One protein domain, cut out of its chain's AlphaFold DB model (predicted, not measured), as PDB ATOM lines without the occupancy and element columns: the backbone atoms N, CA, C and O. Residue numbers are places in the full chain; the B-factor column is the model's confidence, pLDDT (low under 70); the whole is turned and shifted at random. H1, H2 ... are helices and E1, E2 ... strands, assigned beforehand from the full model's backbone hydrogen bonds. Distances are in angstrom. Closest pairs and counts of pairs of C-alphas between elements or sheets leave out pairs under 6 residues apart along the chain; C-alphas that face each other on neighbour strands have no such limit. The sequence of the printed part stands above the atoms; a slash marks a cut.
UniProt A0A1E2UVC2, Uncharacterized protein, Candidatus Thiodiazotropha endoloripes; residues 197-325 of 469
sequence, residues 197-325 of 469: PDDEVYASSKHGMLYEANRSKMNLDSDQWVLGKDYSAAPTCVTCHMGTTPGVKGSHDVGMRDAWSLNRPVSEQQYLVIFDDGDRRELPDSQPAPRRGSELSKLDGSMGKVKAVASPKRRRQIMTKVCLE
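AT A GLANCE: This is residues 197 to 325 of the 469 residues of an uncharacterized protein of Candidatus Thiodiazotropha endoloripes (UniProt A0A1E2UVC2). A small four-stranded sheet, E2 E1 E4 E3, curled like part of a barrel, makes one end of the domain; H4 runs from beside it back to the middle, where H3 is near it, and H1 and H2 lie toward the other end, with the long loop of residues 214 to 236 between H2 and H3. The printed part has 129 residues, with named elements in the order H1 H2 H3 E1 E2 E3 E4 H4. The antiparallel sheet has the order E2 E1 E4 E3. The class is mixed, helices and strands, with under half of the residues in named elements. The whole is only just loose, close to compact, with a radius of gyration of the C-alphas of 16.9 A and spans of 49 by 34 by 25 A.

HOW THE PARTS SIT: E1, residues 268 to 275, and E2, residues 280 to 284, form an antiparallel hairpin, with N 271 and O 283 within hydrogen-bond range at 2.8 A. E4, residues 303 to 310, is E1's other antiparallel neighbour, with N 272 and O 310 at 2.9 A. E4 bends by 71 degrees at residue 307. E3, residues 295 to 297, forms a hairpin with E4, with N 296 and O 304 at 2.9 A. H4, residues 312 to 323, stands at the sheet's level, its height 1.0 A; its closest C-alphas to E1 are those of Pro 312 and Gln 270, 5.3 A. H3, residues 237 to 241, is close but not clearly touching H4; the C-alphas of Cys 240 and Val 322 are closest, 6.6 A. H1, residues 198 to 204, and H2, residues 206 to 213, are close but not clearly touching, about perpendicular at 78 degrees; the C-alphas of Tyr 202 and Gly 208 are closest, 5.2 A. H1, H2, H3 and H4 have every O i to N i+4 pair within hydrogen-bond range.

IN THESE COORDINATES: H1 begins at C-alpha 198 (268.579, 280.878, 418.416). E1 measures 21.5 A, E4 19.0 A and E2 13.4 A. H4 measures 16.6 A and ends at C-alpha 323 (262.830, 296.438, 425.398).

THE WHOLE: The C-alphas farthest apart, of Ala 213 and Ser 294, are 49.7 A apart. The links H2 to H3 and H3 to E1 are long. The printed part has no cut, and no printed residue has a pLDDT under 70.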
ATOM      1  N   PRO A 197     267.772 278.172 415.222       95.94
ATOM      2  CA  PRO A 197     269.133 278.744 415.270       95.94
ATOM      3  C   PRO A 197     269.328 279.847 416.331       95.94
ATOM      4  O   PRO A 197     270.016 280.845 416.098       95.94
ATOM      5  N   ASP A 198     268.640 279.765 417.471       97.12
ATOM      6  CA  ASP A 198     268.579 280.878 418.416       97.12
ATOM      7  C   ASP A 198     269.906 281.124 419.124       97.12
ATOM      8  O   ASP A 198     270.222 282.286 419.384       97.12
ATOM      9  N   ASP A 199     270.689 280.076 419.402       97.25
ATOM     10  CA  ASP A 199     272.034 280.209 419.966       97.25
ATOM     11  C   ASP A 199     272.919 281.054 419.053       97.25
ATOM     12  O   ASP A 199     273.412 282.120 419.431       97.25
ATOM     13  N   GLU A 200     273.055 280.637 417.797       96.75
ATOM     14  CA  GLU A 200     273.960 281.270 416.856       96.75
ATOM     15  C   GLU A 200     273.487 282.684 416.494       96.75
ATOM     16  O   GLU A 200     274.292 283.617 416.351       96.75
ATOM     17  N   VAL A 201     272.169 282.883 416.401       98.06
ATOM     18  CA  VAL A 201     271.561 284.200 416.214       98.06
ATOM     19  C   VAL A 201     271.830 285.104 417.420       98.06
ATOM     20  O   VAL A 201     272.269 286.243 417.246       98.06
ATOM     21  N   TYR A 202     271.588 284.639 418.645       98.25
ATOM     22  CA  TYR A 202     271.802 285.446 419.840       98.25
ATOM     23  C   TYR A 202     273.285 285.776 420.021       98.25
ATOM     24  O   TYR A 202     273.625 286.953 420.190       98.25
ATOM     25  N   ALA A 203     274.168 284.782 419.914       97.06
ATOM     26  CA  ALA A 203     275.616 284.926 420.032       97.06
ATOM     27  C   ALA A 203     276.198 285.932 419.024       97.06
ATOM     28  O   ALA A 203     277.087 286.714 419.362       97.06
ATOM     29  N   SER A 204     275.659 285.975 417.801       96.81
ATOM     30  CA  SER A 204     276.073 286.932 416.762       96.81
ATOM     31  C   SER A 204     275.421 288.319 416.873       96.81
ATOM     32  O   SER A 204     275.788 289.246 416.143       96.81
ATOM     33  N   SER A 205     274.470 288.498 417.790       97.94
ATOM     34  CA  SER A 205     273.832 289.787 418.054       97.94
ATOM     35  C   SER A 205     274.672 290.692 418.965       97.94
ATOM     36  O   SER A 205     275.579 290.267 419.684       97.94
ATOM     37  N   LYS A 206     274.309 291.982 419.026       96.62
ATOM     38  CA  LYS A 206     274.883 292.904 420.025       96.62
ATOM     39  C   LYS A 206     274.550 292.510 421.464       96.62
ATOM     40  O   LYS A 206     275.345 292.810 422.350       96.62
ATOM     41  N   HIS A 207     273.412 291.861 421.703       98.31
ATOM     42  CA  HIS A 207     273.047 291.399 423.039       98.31
ATOM     43  C   HIS A 207     273.927 290.233 423.493       98.31
ATOM     44  O   HIS A 207     274.464 290.308 424.594       98.31
ATOM     45  N   GLY A 208     274.148 289.228 422.638       97.94
ATOM     46  CA  GLY A 208     275.045 288.109 422.943       97.94
ATOM     47  C   GLY A 208     276.490 288.557 423.136       97.94
ATOM     48  O   GLY A 208     277.110 288.222 424.141       97.94
ATOM     49  N   MET A 209     276.985 289.440 422.260       97.69
ATOM     50  CA  MET A 209     278.304 290.067 422.415       97.69
ATOM     51  C   MET A 209     278.459 290.774 423.776       97.69
ATOM     52  O   MET A 209     279.495 290.655 424.427       97.69
ATOM     53  N   LEU A 210     277.444 291.535 424.209       98.31
ATOM     54  CA  LEU A 210     277.476 292.232 425.497       98.31
ATOM     55  C   LEU A 210     277.368 291.275 426.684       98.31
ATOM     56  O   LEU A 210     278.027 291.526 427.694       98.31
ATOM     57  N   TYR A 211     276.556 290.221 426.567       98.38
ATOM     58  CA  TYR A 211     276.419 289.197 427.595       98.38
ATOM     59  C   TYR A 211     277.752 288.514 427.853       98.38
ATOM     60  O   TYR A 211     278.216 288.529 428.988       98.38
ATOM     61  N   GLU A 212     278.407 288.018 426.804       97.88
ATOM     62  CA  GLU A 212     279.690 287.330 426.934       97.88
ATOM     63  C   GLU A 212     280.744 288.245 427.572       97.88
ATOM     64  O   GLU A 212     281.369 287.906 428.576       97.88
ATOM     65  N   ALA A 213     280.851 289.484 427.083       98.25
ATOM     66  CA  ALA A 213     281.796 290.463 427.617       98.25
ATOM     67  C   ALA A 213     281.506 290.895 429.069       98.25
ATOM     68  O   ALA A 213     282.378 291.463 429.732       98.25
ATOM     69  N   ASN A 214     280.284 290.690 429.571       97.88
ATOM     70  CA  ASN A 214     279.857 291.171 430.883       97.88
ATOM     71  C   ASN A 214     279.170 290.098 431.734       97.88
ATOM     72  O   ASN A 214     278.441 290.450 432.663       97.88
ATOM     73  N   ARG A 215     279.425 288.810 431.483       97.25
ATOM     74  CA  ARG A 215     278.755 287.701 432.176       97.25
ATOM     75  C   ARG A 215     278.862 287.812 433.699       97.25
ATOM     76  O   ARG A 215     277.880 287.636 434.411       97.25
ATOM     77  N   SER A 216     280.024 288.217 434.209       97.19
ATOM     78  CA  SER A 216     280.257 288.431 435.647       97.19
ATOM     79  C   SER A 216     279.422 289.559 436.272       97.19
ATOM     80  O   SER A 216     279.277 289.611 437.489       97.19
ATOM     81  N   LYS A 217     278.841 290.453 435.463       97.12
ATOM     82  CA  LYS A 217     277.981 291.566 435.904       97.12
ATOM     83  C   LYS A 217     276.488 291.243 435.807       97.12
ATOM     84  O   LYS A 217     275.659 292.112 436.068       97.12
ATOM     85  N   MET A 218     276.138 290.021 435.407       97.38
ATOM     86  CA  MET A 218     274.750 289.618 435.178       97.38
ATOM     87  C   MET A 218     274.008 289.206 436.447       97.38
ATOM     88  O   MET A 218     272.797 289.037 436.389       97.38
ATOM     89  N   ASN A 219     274.698 289.063 437.586       96.50
ATOM     90  CA  ASN A 219     274.076 288.723 438.870       96.50
ATOM     91  C   ASN A 219     273.205 287.444 438.789       96.50
ATOM     92  O   ASN A 219     272.085 287.397 439.299       96.50
ATOM     93  N   LEU A 220     273.701 286.423 438.074       96.88
ATOM     94  CA  LEU A 220     272.925 285.241 437.678       96.88
ATOM     95  C   LEU A 220     272.422 284.415 438.868       96.88
ATOM     96  O   LEU A 220     271.360 283.810 438.763       96.88
ATOM     97  N   ASP A 221     273.122 284.418 440.001       94.19
ATOM     98  CA  ASP A 221     272.761 283.629 441.187       94.19
ATOM     99  C   ASP A 221     271.671 284.270 442.059       94.19
ATOM    100  O   ASP A 221     271.092 283.612 442.922       94.19
ATOM    101  N   SER A 222     271.338 285.544 441.832       92.75
ATOM    102  CA  SER A 222     270.510 286.315 442.764       92.75
ATOM    103  C   SER A 222     269.109 285.737 442.994       92.75
ATOM    104  O   SER A 222     268.440 285.248 442.081       92.75
ATOM    105  N   ASP A 223     268.575 285.871 444.204       87.06
ATOM    106  CA  ASP A 223     267.162 285.577 444.463       87.06
ATOM    107  C   ASP A 223     266.222 286.483 443.674       87.06
ATOM    108  O   ASP A 223     265.112 286.070 443.342       87.06
ATOM    109  N   GLN A 224     266.669 287.702 443.366       88.88
ATOM    110  CA  GLN A 224     265.938 288.712 442.614       88.88
ATOM    111  C   GLN A 224     266.639 288.984 441.293       88.88
ATOM    112  O   GLN A 224     267.823 289.296 441.266       88.88
ATOM    113  N   TRP A 225     265.909 288.850 440.188       94.25
ATOM    114  CA  TRP A 225     266.499 289.021 438.866       94.25
ATOM    115  C   TRP A 225     265.570 289.805 437.946       94.25
ATOM    116  O   TRP A 225     264.876 289.261 437.084       94.25
ATOM    117  N   VAL A 226     265.509 291.110 438.209       95.75
ATOM    118  CA  VAL A 226     264.704 292.093 437.487       95.75
ATOM    119  C   VAL A 226     265.610 292.990 436.645       95.75
ATOM    120  O   VAL A 226     266.472 293.696 437.180       95.75
ATOM    121  N   LEU A 227     265.385 293.004 435.329       96.06
ATOM    122  CA  LEU A 227     266.121 293.872 434.405       96.06
ATOM    123  C   LEU A 227     265.956 295.347 434.800       96.06
ATOM    124  O   LEU A 227     264.846 295.797 435.086       96.06
ATOM    125  N   GLY A 228     267.063 296.091 434.809       93.62
ATOM    126  CA  GLY A 228     267.107 297.509 435.177       93.62
ATOM    127  C   GLY A 228     267.208 297.765 436.684       93.62
ATOM    128  O   GLY A 228     267.466 298.898 437.087       93.62
ATOM    129  N   LYS A 229     267.056 296.726 437.518       94.25
ATOM    130  CA  LYS A 229     267.204 296.812 438.977       94.25
ATOM    131  C   LYS A 229     268.348 295.945 439.492       94.25
ATOM    132  O   LYS A 229     269.235 296.459 440.162       94.25
ATOM    133  N   ASP A 230     268.316 294.654 439.174       95.44
ATOM    134  CA  ASP A 230     269.258 293.667 439.715       95.44
ATOM    135  C   ASP A 230     270.410 293.368 438.739       95.44
ATOM    136  O   ASP A 230     271.457 292.870 439.149       95.44
ATOM    137  N   TYR A 231     270.222 293.688 437.454       96.62
ATOM    138  CA  TYR A 231     271.235 293.651 436.397       96.62
ATOM    139  C   TYR A 231     270.828 294.567 435.230       96.62
ATOM    140  O   TYR A 231     269.652 294.893 435.046       96.62
ATOM    141  N   SER A 232     271.805 294.981 434.424       96.50
ATOM    142  CA  SER A 232     271.580 295.817 433.230       96.50
ATOM    143  C   SER A 232     272.592 295.590 432.104       96.50
ATOM    144  O   SER A 232     272.501 296.238 431.065       96.50
ATOM    145  N   ALA A 233     273.567 294.695 432.294       96.81
ATOM    146  CA  ALA A 233     274.708 294.576 431.392       96.81
ATOM    147  C   ALA A 233     274.332 294.036 429.999       96.81
ATOM    148  O   ALA A 233     274.867 294.510 428.998       96.81
ATOM    149  N   ALA A 234     273.406 293.076 429.935       97.44
ATOM    150  CA  ALA A 234     272.831 292.541 428.703       97.44
ATOM    151  C   ALA A 234     271.513 291.796 428.998       97.44
ATOM    152  O   ALA A 234     271.298 291.361 430.132       97.44
ATOM    153  N   PRO A 235     270.617 291.605 428.016       97.62
ATOM    154  CA  PRO A 235     269.530 290.638 428.135       97.62
ATOM    155  C   PRO A 235     270.001 289.220 427.759       97.62
ATOM    156  O   PRO A 235     270.829 289.072 426.865       97.62
ATOM    157  N   THR A 236     269.438 288.187 428.392       97.94
ATOM    158  CA  THR A 236     269.557 286.769 427.995       97.94
ATOM    159  C   THR A 236     268.233 286.270 427.407       97.94
ATOM    160  O   THR A 236     267.238 287.005 427.398       97.94
ATOM    161  N   CYS A 237     268.188 285.010 426.970       97.56
ATOM    162  CA  CYS A 237     266.958 284.343 426.534       97.56
ATOM    163  C   CYS A 237     265.863 284.445 427.613       97.56
ATOM    164  O   CYS A 237     264.749 284.907 427.343       97.56
ATOM    165  N   VAL A 238     266.217 284.142 428.870       97.38
ATOM    166  CA  VAL A 238     265.312 284.281 430.016       97.38
ATOM    167  C   VAL A 238     264.877 285.726 430.196       97.38
ATOM    168  O   VAL A 238     263.678 285.939 430.316       97.38
ATOM    169  N   THR A 239     265.766 286.727 430.146       97.25
ATOM    170  CA  THR A 239     265.370 288.150 430.256       97.25
ATOM    171  C   THR A 239     264.187 288.490 429.342       97.25
ATOM    172  O   THR A 239     263.206 289.101 429.779       97.25
ATOM    173  N   CYS A 240     264.264 288.060 428.080       97.31
ATOM    174  CA  CYS A 240     263.289 288.397 427.049       97.31
ATOM    175  C   CYS A 240     262.010 287.559 427.124       97.31
ATOM    176  O   CYS A 240     260.918 288.128 427.033       97.31
ATOM    177  N   HIS A 241     262.113 286.244 427.325       97.12
ATOM    178  CA  HIS A 241     260.972 285.331 427.192       97.12
ATOM    179  C   HIS A 241     260.285 285.002 428.525       97.12
ATOM    180  O   HIS A 241     259.061 284.915 428.575       97.12
ATOM    181  N   MET A 242     261.035 284.924 429.626       96.50
ATOM    182  CA  MET A 242     260.543 284.413 430.920       96.50
ATOM    183  C   MET A 242     260.731 285.396 432.084       96.50
ATOM    184  O   MET A 242     260.091 285.273 433.124       96.50
ATOM    185  N   GLY A 243     261.613 286.380 431.927       94.00
ATOM    186  CA  GLY A 243     262.171 287.205 432.991       94.00
ATOM    187  C   GLY A 243     261.282 288.375 433.387       94.00
ATOM    188  O   GLY A 243     260.323 288.722 432.696       94.00
ATOM    189  N   THR A 244     261.595 289.001 434.517       95.19
ATOM    190  CA  THR A 244     260.805 290.118 435.048       95.19
ATOM    191  C   THR A 244     261.421 291.459 434.655       95.19
ATOM    192  O   THR A 244     262.629 291.652 434.769       95.19
ATOM    193  N   THR A 245     260.574 292.413 434.271       92.50
ATOM    194  CA  THR A 245     260.925 293.838 434.168       92.50
ATOM    195  C   THR A 245     259.872 294.673 434.904       92.50
ATOM    196  O   THR A 245     258.776 294.174 435.199       92.50
ATOM    197  N   PRO A 246     260.132 295.947 435.230       89.12
ATOM    198  CA  PRO A 246     259.100 296.841 435.741       89.12
ATOM    199  C   PRO A 246     257.838 296.846 434.859       89.12
ATOM    200  O   PRO A 246     257.826 297.234 433.695       89.12
ATOM    201  N   GLY A 247     256.728 296.360 435.426       88.06
ATOM    202  CA  GLY A 247     255.444 296.256 434.726       88.06
ATOM    203  C   GLY A 247     255.258 295.018 433.832       88.06
ATOM    204  O   GLY A 247     254.201 294.913 433.193       88.06
ATOM    205  N   VAL A 248     256.213 294.079 433.810       93.75
ATOM    206  CA  VAL A 248     256.104 292.757 433.170       93.75
ATOM    207  C   VAL A 248     256.534 291.676 434.161       93.75
ATOM    208  O   VAL A 248     257.696 291.594 434.536       93.75
ATOM    209  N   LYS A 249     255.598 290.820 434.577       92.56
ATOM    210  CA  LYS A 249     255.909 289.691 435.463       92.56
ATOM    211  C   LYS A 249     256.617 288.575 434.691       92.56
ATOM    212  O   LYS A 249     256.249 288.298 433.546       92.56
ATOM    213  N   GLY A 250     257.588 287.934 435.336       93.25
ATOM    214  CA  GLY A 250     258.178 286.698 434.838       93.25
ATOM    215  C   GLY A 250     257.214 285.512 434.914       93.25
ATOM    216  O   GLY A 250     256.254 285.540 435.692       93.25
ATOM    217  N   SER A 251     257.469 284.499 434.089       94.50
ATOM    218  CA  SER A 251     256.678 283.272 434.000       94.50
ATOM    219  C   SER A 251     257.504 282.116 433.431       94.50
ATOM    220  O   SER A 251     258.407 282.354 432.633       94.50
ATOM    221  N   HIS A 252     257.157 280.880 433.799       95.88
ATOM    222  CA  HIS A 252     257.663 279.658 433.164       95.88
ATOM    223  C   HIS A 252     256.939 279.299 431.856       95.88
ATOM    224  O   HIS A 252     257.303 278.333 431.193       95.88
ATOM    225  N   ASP A 253     255.948 280.090 431.438       94.56
ATOM    226  CA  ASP A 253     255.353 279.973 430.111       94.56
ATOM    227  C   ASP A 253     256.021 280.933 429.116       94.56
ATOM    228  O   ASP A 253     255.715 282.131 429.066       94.56
ATOM    229  N   VAL A 254     256.920 280.384 428.295       92.19
ATOM    230  CA  VAL A 254     257.636 281.131 427.249       92.19
ATOM    231  C   VAL A 254     256.702 281.693 426.174       92.19
ATOM    232  O   VAL A 254     256.978 282.757 425.624       92.19
ATOM    233  N   GLY A 255     255.540 281.059 425.959       92.19
ATOM    234  CA  GLY A 255     254.564 281.452 424.946       92.19
ATOM    235  C   GLY A 255     253.866 282.775 425.262       92.19
ATOM    236  O   GLY A 255     253.165 283.347 424.432       92.19
ATOM    237  N   MET A 256     254.046 283.356 426.445       93.19
ATOM    238  CA  MET A 256     253.305 284.560 426.836       93.19
ATOM    239  C   MET A 256     253.624 285.804 425.983       93.19
ATOM    240  O   MET A 256     252.856 286.776 426.009       93.19
ATOM    241  N   ARG A 257     254.734 285.809 425.229       94.69
ATOM    242  CA  ARG A 257     255.270 287.011 424.556       94.69
ATOM    243  C   ARG A 257     255.402 286.902 423.032       94.69
ATOM    244  O   ARG A 257     255.617 287.935 422.394       94.69
ATOM    245  N   ASP A 258     255.186 285.730 422.437       94.81
ATOM    246  CA  ASP A 258     255.536 285.507 421.023       94.81
ATOM    247  C   ASP A 258     254.471 286.014 420.043       94.81
ATOM    248  O   ASP A 258     253.407 285.441 419.856       94.81
ATOM    249  N   ALA A 259     254.733 287.128 419.366       96.50
ATOM    250  CA  ALA A 259     253.754 287.685 418.427       96.50
ATOM    251  C   ALA A 259     253.674 286.919 417.093       96.50
ATOM    252  O   ALA A 259     252.647 287.006 416.423       96.50
ATOM    253  N   TRP A 260     254.735 286.202 416.714       97.31
ATOM    254  CA  TRP A 260     254.900 285.537 415.421       97.31
ATOM    255  C   TRP A 260     255.240 284.056 415.594       97.31
ATOM    256  O   TRP A 260     256.004 283.712 416.489       97.31
ATOM    257  N   SER A 261     254.734 283.218 414.688       95.19
ATOM    258  CA  SER A 261     255.232 281.862 414.446       95.19
ATOM    259  C   SER A 261     256.219 281.914 413.278       95.19
ATOM    260  O   SER A 261     255.822 282.148 412.132       95.19
ATOM    261  N   LEU A 262     257.515 281.775 413.570       95.31
ATOM    262  CA  LEU A 262     258.579 281.995 412.584       95.31
ATOM    263  C   LEU A 262     259.025 280.720 411.857       95.31
ATOM    264  O   LEU A 262     259.361 280.805 410.680       95.31
ATOM    265  N   ASN A 263     258.934 279.550 412.491       90.69
ATOM    266  CA  ASN A 263     259.322 278.265 411.899       90.69
ATOM    267  C   ASN A 263     258.179 277.646 411.053       90.69
ATOM    268  O   ASN A 263     257.555 276.646 411.429       90.69
ATOM    269  N   ARG A 264     257.830 278.314 409.941       92.44
ATOM    270  CA  ARG A 264     256.785 277.909 408.975       92.44
ATOM    271  C   ARG A 264     257.139 278.319 407.533       92.44
ATOM    272  O   ARG A 264     257.837 279.326 407.362       92.44
ATOM    273  N   PRO A 265     256.577 277.646 406.503       95.69
ATOM    274  CA  PRO A 265     256.665 278.082 405.102       95.69
ATOM    275  C   PRO A 265     256.261 279.539 404.889       95.69
ATOM    276  O   PRO A 265     256.934 280.295 404.196       95.69
ATOM    277  N   VAL A 266     255.185 279.957 405.553       97.44
ATOM    278  CA  VAL A 266     254.741 281.347 405.626       97.44
ATOM    279  C   VAL A 266     254.515 281.657 407.097       97.44
ATOM    280  O   VAL A 266     253.724 280.991 407.763       97.44
ATOM    281  N   SER A 267     255.252 282.631 407.627       97.31
ATOM    282  CA  SER A 267     255.106 283.042 409.022       97.31
ATOM    283  C   SER A 267     253.806 283.803 409.220       97.31
ATOM    284  O   SER A 267     253.431 284.631 408.391       97.31
ATOM    285  N   GLU A 268     253.171 283.582 410.360       97.12
ATOM    286  CA  GLU A 268     251.908 284.216 410.725       97.12
ATOM    287  C   GLU A 268     252.025 284.827 412.110       97.12
ATOM    288  O   GLU A 268     252.773 284.335 412.967       97.12
ATOM    289  N   GLN A 269     251.283 285.904 412.345       97.38
ATOM    290  CA  GLN A 269     251.088 286.343 413.714       97.38
ATOM    291  C   GLN A 269     250.194 285.340 414.440       97.38
ATOM    292  O   GLN A 269     249.443 284.599 413.814       97.38
ATOM    293  N   GLN A 270     250.277 285.286 415.767       96.50
ATOM    294  CA  GLN A 270     249.556 284.259 416.519       96.50
ATOM    295  C   GLN A 270     248.906 284.744 417.812       96.50
ATOM    296  O   GLN A 270     249.506 285.428 418.652       96.50
ATOM    297  N   TYR A 271     247.646 284.351 417.977       97.12
ATOM    298  CA  TYR A 271     246.922 284.443 419.232       97.12
ATOM    299  C   TYR A 271     247.444 283.394 420.211       97.12
ATOM    300  O   TYR A 271     247.782 282.283 419.814       97.12
ATOM    301  N   LEU A 272     247.431 283.728 421.499       96.62
ATOM    302  CA  LEU A 272     247.559 282.747 422.572       96.62
ATOM    303  C   LEU A 272     246.176 282.513 423.175       96.62
ATOM    304  O   LEU A 272     245.611 283.406 423.814       96.62
ATOM    305  N   VAL A 273     245.625 281.327 422.946       96.81
ATOM    306  CA  VAL A 273     244.383 280.857 423.557       96.81
ATOM    307  C   VAL A 273     244.729 280.245 424.908       96.81
ATOM    308  O   VAL A 273     245.623 279.411 424.996       96.81
ATOM    309  N   ILE A 274     244.025 280.673 425.951       96.31
ATOM    310  CA  ILE A 274     244.160 280.163 427.317       96.31
ATOM    311  C   ILE A 274     242.840 279.492 427.674       96.31
ATOM    312  O   ILE A 274     241.785 280.132 427.592       96.31
ATOM    313  N   PHE A 275     242.894 278.227 428.070       96.94
ATOM    314  CA  PHE A 275     241.742 277.419 428.451       96.94
ATOM    315  C   PHE A 275     241.420 277.549 429.950       96.94
ATOM    316  O   PHE A 275     242.201 278.098 430.735       96.94
ATOM    317  N   ASP A 276     240.221 277.120 430.352       96.44
ATOM    318  CA  ASP A 276     239.747 277.231 431.741       96.44
ATOM    319  C   ASP A 276     240.589 276.410 432.730       96.44
ATOM    320  O   ASP A 276     240.828 276.869 433.851       96.44
ATOM    321  N   ASP A 277     241.094 275.262 432.284       93.88
ATOM    322  CA  ASP A 277     242.000 274.371 433.018       93.88
ATOM    323  C   ASP A 277     243.453 274.870 433.073       93.88
ATOM    324  O   ASP A 277     244.270 274.303 433.789       93.88
ATOM    325  N   GLY A 278     243.768 275.970 432.383       93.12
ATOM    326  CA  GLY A 278     245.107 276.551 432.338       93.12
ATOM    327  C   GLY A 278     245.954 276.091 431.156       93.12
ATOM    328  O   GLY A 278     247.025 276.669 430.962       93.12
ATOM    329  N   ASP A 279     245.470 275.144 430.343       93.94
ATOM    330  CA  ASP A 279     246.153 274.767 429.110       93.94
ATOM    331  C   ASP A 279     246.190 275.941 428.123       93.94
ATOM    332  O   ASP A 279     245.391 276.889 428.197       93.94
ATOM    333  N   ARG A 280     247.131 275.900 427.182       94.06
ATOM    334  CA  ARG A 280     247.318 276.951 426.191       94.06
ATOM    335  C   ARG A 280     247.612 276.391 424.818       94.06
ATOM    336  O   ARG A 280     248.268 275.370 424.643       94.06
ATOM    337  N   ARG A 281     247.143 277.131 423.819       92.81
ATOM    338  CA  ARG A 281     247.359 276.826 422.410       92.81
ATOM    339  C   ARG A 281     247.605 278.104 421.630       92.81
ATOM    340  O   ARG A 281     246.889 279.092 421.792       92.81
ATOM    341  N   GLU A 282     248.577 278.053 420.735       94.00
ATOM    342  CA  GLU A 282     248.781 279.109 419.753       94.00
ATOM    343  C   GLU A 282     247.873 278.901 418.538       94.00
ATOM    344  O   GLU A 282     247.702 277.781 418.044       94.00
ATOM    345  N   LEU A 283     247.267 279.989 418.068       94.62
ATOM    346  CA  LEU A 283     246.368 279.991 416.919       94.62
ATOM    347  C   LEU A 283     246.846 281.043 415.908       94.62
ATOM    348  O   LEU A 283     246.992 282.204 416.304       94.62
ATOM    349  N   PRO A 284     247.082 280.681 414.633       95.19
ATOM    350  CA  PRO A 284     247.516 281.641 413.622       95.19
ATOM    351  C   PRO A 284     246.446 282.709 413.371       95.19
ATOM    352  O   PRO A 284     245.251 282.466 413.555       95.19
ATOM    353  N   ASP A 285     246.872 283.895 412.950       93.62
ATOM    354  CA  ASP A 285     245.997 285.042 412.716       93.62
ATOM    355  C   ASP A 285     245.111 284.918 411.469       93.62
ATOM    356  O   ASP A 285     244.103 285.622 411.376       93.62
ATOM    357  N   SER A 286     245.420 283.974 410.573       93.38
ATOM    358  CA  SER A 286     244.520 283.531 409.501       93.38
ATOM    359  C   SER A 286     243.246 282.856 410.012       93.38
ATOM    360  O   SER A 286     242.238 282.836 409.304       93.38
ATOM    361  N   GLN A 287     243.257 282.319 411.237       93.25
ATOM    362  CA  GLN A 287     242.073 281.741 411.861       93.25
ATOM    363  C   GLN A 287     241.347 282.785 412.720       93.25
ATOM    364  O   GLN A 287     241.980 283.603 413.397       93.25
ATOM    365  N   PRO A 288     240.000 282.776 412.732       92.69
ATOM    366  CA  PRO A 288     239.238 283.728 413.521       92.69
ATOM    367  C   PRO A 288     239.542 283.545 415.010       92.69
ATOM    368  O   PRO A 288     239.499 282.433 415.539       92.69
ATOM    369  N   ALA A 289     239.804 284.657 415.700       93.75
ATOM    370  CA  ALA A 289     240.049 284.636 417.135       93.75
ATOM    371  C   ALA A 289     238.847 284.009 417.871       93.75
ATOM    372  O   ALA A 289     237.713 284.484 417.702       93.75
ATOM    373  N   PRO A 290     239.061 282.976 418.704       94.38
ATOM    374  CA  PRO A 290     237.965 282.315 419.386       94.38
ATOM    375  C   PRO A 290     237.353 283.248 420.431       94.38
ATOM    376  O   PRO A 290     238.020 284.096 421.032       94.38
ATOM    377  N   ARG A 291     236.048 283.099 420.666       95.06
ATOM    378  CA  ARG A 291     235.348 283.886 421.686       95.06
ATOM    379  C   ARG A 291     235.571 283.265 423.058       95.06
ATOM    380  O   ARG A 291     235.587 282.045 423.206       95.06
ATOM    381  N   ARG A 292     235.661 284.103 424.090       96.56
ATOM    382  CA  ARG A 292     235.629 283.624 425.476       96.56
ATOM    383  C   ARG A 292     234.370 282.779 425.709       96.56
ATOM    384  O   ARG A 292     233.276 283.194 425.340       96.56
ATOM    385  N   GLY A 293     234.547 281.617 426.327       95.94
ATOM    386  CA  GLY A 293     233.500 280.643 426.619       95.94
ATOM    387  C   GLY A 293     233.198 279.654 425.493       95.94
ATOM    388  O   GLY A 293     232.447 278.719 425.749       95.94
ATOM    389  N   SER A 294     233.763 279.831 424.291       96.81
ATOM    390  CA  SER A 294     233.645 278.843 423.206       96.81
ATOM    391  C   SER A 294     234.499 277.602 423.470       96.81
ATOM    392  O   SER A 294     235.444 277.654 424.258       96.81
ATOM    393  N   GLU A 295     234.158 276.498 422.809       96.75
ATOM    394  CA  GLU A 295     234.958 275.274 422.813       96.75
ATOM    395  C   GLU A 295     235.918 275.252 421.622       96.75
ATOM    396  O   GLU A 295     235.563 275.647 420.510       96.75
ATOM    397  N   LEU A 296     237.142 274.792 421.860       96.25
ATOM    398  CA  LEU A 296     238.180 274.637 420.849       96.25
ATOM    399  C   LEU A 296     239.041 273.415 421.192       96.25
ATOM    400  O   LEU A 296     239.298 273.151 422.365       96.25
ATOM    401  N   SER A 297     239.516 272.695 420.176       94.06
ATOM    402  CA  SER A 297     240.494 271.619 420.372       94.06
ATOM    403  C   SER A 297     241.802 272.168 420.950       94.06
ATOM    404  O   SER A 297     242.309 273.204 420.505       94.06
ATOM    405  N   LYS A 298     242.386 271.447 421.898       91.81
ATOM    406  CA  LYS A 298     243.738 271.649 422.422       91.81
ATOM    407  C   LYS A 298     244.768 270.964 421.518       91.81
ATOM    408  O   LYS A 298     244.405 270.391 420.487       91.81
ATOM    409  N   LEU A 299     246.052 271.072 421.871       87.31
ATOM    410  CA  LEU A 299     247.159 270.475 421.105       87.31
ATOM    411  C   LEU A 299     247.183 268.942 421.175       87.31
ATOM    412  O   LEU A 299     247.635 268.306 420.229       87.31
ATOM    413  N   ASP A 300     246.667 268.363 422.256       83.56
ATOM    414  CA  ASP A 300     246.541 266.912 422.445       83.56
ATOM    415  C   ASP A 300     245.297 266.310 421.754       83.56
ATOM    416  O   ASP A 300     245.081 265.102 421.803       83.56
ATOM    417  N   GLY A 301     244.476 267.144 421.103       87.50
ATOM    418  CA  GLY A 301     243.222 266.753 420.452       87.50
ATOM    419  C   GLY A 301     241.991 266.752 421.367       87.50
ATOM    420  O   GLY A 301     240.875 266.606 420.873       87.50
ATOM    421  N   SER A 302     242.152 266.948 422.679       91.12
ATOM    422  CA  SER A 302     241.027 267.082 423.608       91.12
ATOM    423  C   SER A 302     240.308 268.425 423.431       91.12
ATOM    424  O   SER A 302     240.883 269.402 422.951       91.12
ATOM    425  N   MET A 303     239.034 268.509 423.820       95.94
ATOM    426  CA  MET A 303     238.286 269.770 423.775       95.94
ATOM    427  C   MET A 303     238.515 270.591 425.045       95.94
ATOM    428  O   MET A 303     238.535 270.065 426.157       95.94
ATOM    429  N   GLY A 304     238.675 271.903 424.884       96.19
ATOM    430  CA  GLY A 304     238.839 272.850 425.979       96.19
ATOM    431  C   GLY A 304     237.930 274.063 425.831       96.19
ATOM    432  O   GLY A 304     237.656 274.532 424.726       96.19
ATOM    433  N   LYS A 305     237.497 274.616 426.966       97.94
ATOM    434  CA  LYS A 305     236.732 275.864 427.009       97.94
ATOM    435  C   LYS A 305     237.663 277.067 427.099       97.94
ATOM    436  O   LYS A 305     238.523 277.136 427.975       97.94
ATOM    437  N   VAL A 306     237.486 278.030 426.198       98.06
ATOM    438  CA  VAL A 306     238.342 279.217 426.092       98.06
ATOM    439  C   VAL A 306     238.073 280.188 427.244       98.06
ATOM    440  O   VAL A 306     237.014 280.815 427.316       98.06
ATOM    441  N   LYS A 307     239.071 280.394 428.103       97.75
ATOM    442  CA  LYS A 307     239.044 281.350 429.218       97.75
ATOM    443  C   LYS A 307     239.395 282.762 428.775       97.75
ATOM    444  O   LYS A 307     238.735 283.729 429.169       97.75
ATOM    445  N   ALA A 308     240.458 282.887 427.984       97.00
ATOM    446  CA  ALA A 308     240.988 284.155 427.503       97.00
ATOM    447  C   ALA A 308     241.763 283.970 426.196       97.00
ATOM    448  O   ALA A 308     242.240 282.883 425.889       97.00
ATOM    449  N   VAL A 309     241.910 285.059 425.442       96.81
ATOM    450  CA  VAL A 309     242.712 285.095 424.216       96.81
ATOM    451  C   VAL A 309     243.595 286.334 424.254       96.81
ATOM    452  O   VAL A 309     243.091 287.455 424.370       96.81
ATOM    453  N   ALA A 310     244.911 286.152 424.165       96.31
ATOM    454  CA  ALA A 310     245.848 287.252 423.981       96.31
ATOM    455  C   ALA A 310     246.143 287.425 422.488       96.31
ATOM    456  O   ALA A 310     246.586 286.496 421.821       96.31
ATOM    457  N   SER A 311     245.900 288.626 421.960       97.12
ATOM    458  CA  SER A 311     246.187 288.934 420.557       97.12
ATOM    459  C   SER A 311     247.688 289.079 420.288       97.12
ATOM    460  O   SER A 311     248.429 289.471 421.199       97.12
ATOM    461  N   PRO A 312     248.140 288.887 419.035       97.25
ATOM    462  CA  PRO A 312     249.526 289.163 418.655       97.25
ATOM    463  C   PRO A 312     249.964 290.579 419.037       97.25
ATOM    464  O   PRO A 312     251.039 290.789 419.597       97.25
ATOM    465  N   LYS A 313     249.076 291.566 418.845       97.06
ATOM    466  CA  LYS A 313     249.293 292.955 419.272       97.06
ATOM    467  C   LYS A 313     249.543 293.061 420.776       97.06
ATOM    468  O   LYS A 313     250.418 293.814 421.198       97.06
ATOM    469  N   ARG A 314     248.788 292.326 421.600       96.44
ATOM    470  CA  ARG A 314     248.987 292.317 423.053       96.44
ATOM    471  C   ARG A 314     250.313 291.658 423.432       96.44
ATOM    472  O   ARG A 314     251.023 292.216 424.264       96.44
ATOM    473  N   ARG A 315     250.663 290.530 422.811       96.62
ATOM    474  CA  ARG A 315     251.943 289.830 423.026       96.62
ATOM    475  C   ARG A 315     253.129 290.727 422.640       96.62
ATOM    476  O   ARG A 315     254.006 290.968 423.466       96.62
ATOM    477  N   ARG A 316     253.061 291.398 421.478       97.19
ATOM    478  CA  ARG A 316     254.034 292.424 421.050       97.19
ATOM    479  C   ARG A 316     254.169 293.561 422.060       97.19
ATOM    480  O   ARG A 316     255.287 293.948 422.372       97.19
ATOM    481  N   GLN A 317     253.065 294.084 422.597       96.75
ATOM    482  CA  GLN A 317     253.113 295.137 423.622       96.75
ATOM    483  C   GLN A 317     253.837 294.690 424.896       96.75
ATOM    484  O   GLN A 317     254.497 295.513 425.527       96.75
ATOM    485  N   ILE A 318     253.705 293.419 425.292       96.50
ATOM    486  CA  ILE A 318     254.429 292.871 426.444       96.50
ATOM    487  C   ILE A 318     255.926 292.821 426.131       96.50
ATOM    488  O   ILE A 318     256.705 293.369 426.904       96.50
ATOM    489  N   MET A 319     256.322 292.281 424.974       97.38
ATOM    490  CA  MET A 319     257.730 292.264 424.552       97.38
ATOM    491  C   MET A 319     258.317 293.683 424.438       97.38
ATOM    492  O   MET A 319     259.396 293.956 424.948       97.38
ATOM    493  N   THR A 320     257.575 294.637 423.865       97.00
ATOM    494  CA  THR A 320     257.989 296.049 423.786       97.00
ATOM    495  C   THR A 320     258.318 296.634 425.160       97.00
ATOM    496  O   THR A 320     259.268 297.401 425.267       97.00
ATOM    497  N   LYS A 321     257.579 296.275 426.219       96.50
ATOM    498  CA  LYS A 321     257.886 296.743 427.580       96.50
ATOM    499  C   LYS A 321     259.210 296.205 428.113       96.50
ATOM    500  O   LYS A 321     259.870 296.923 428.845       96.50
ATOM    501  N   VAL A 322     259.605 294.990 427.733       97.00
ATOM    502  CA  VAL A 322     260.929 294.455 428.080       97.00
ATOM    503  C   VAL A 322     262.016 295.308 427.427       97.00
ATOM    504  O   VAL A 322     262.940 295.753 428.099       97.00
ATOM    505  N   CYS A 323     261.864 295.619 426.136       97.56
ATOM    506  CA  CYS A 323     262.830 296.438 425.398       97.56
ATOM    507  C   CYS A 323     262.947 297.870 425.950       97.56
ATOM    508  O   CYS A 323     264.031 298.452 425.939       97.56
ATOM    509  N   LEU A 324     261.828 298.450 426.399       97.19
ATOM    510  CA  LEU A 324     261.768 299.824 426.909       97.19
ATOM    511  C   LEU A 324     262.563 300.036 428.200       97.19
ATOM    512  O   LEU A 324     262.836 301.183 428.546       97.19
ATOM    513  N   GLU A 325     262.981 298.958 428.858       97.00
ATOM    514  CA  GLU A 325     263.774 299.050 430.079       97.00
ATOM    515  C   GLU A 325     265.233 299.422 429.837       97.00
ATOM    516  O   GLU A 325     265.916 299.899 430.742       97.00
TER     517      GLU A 325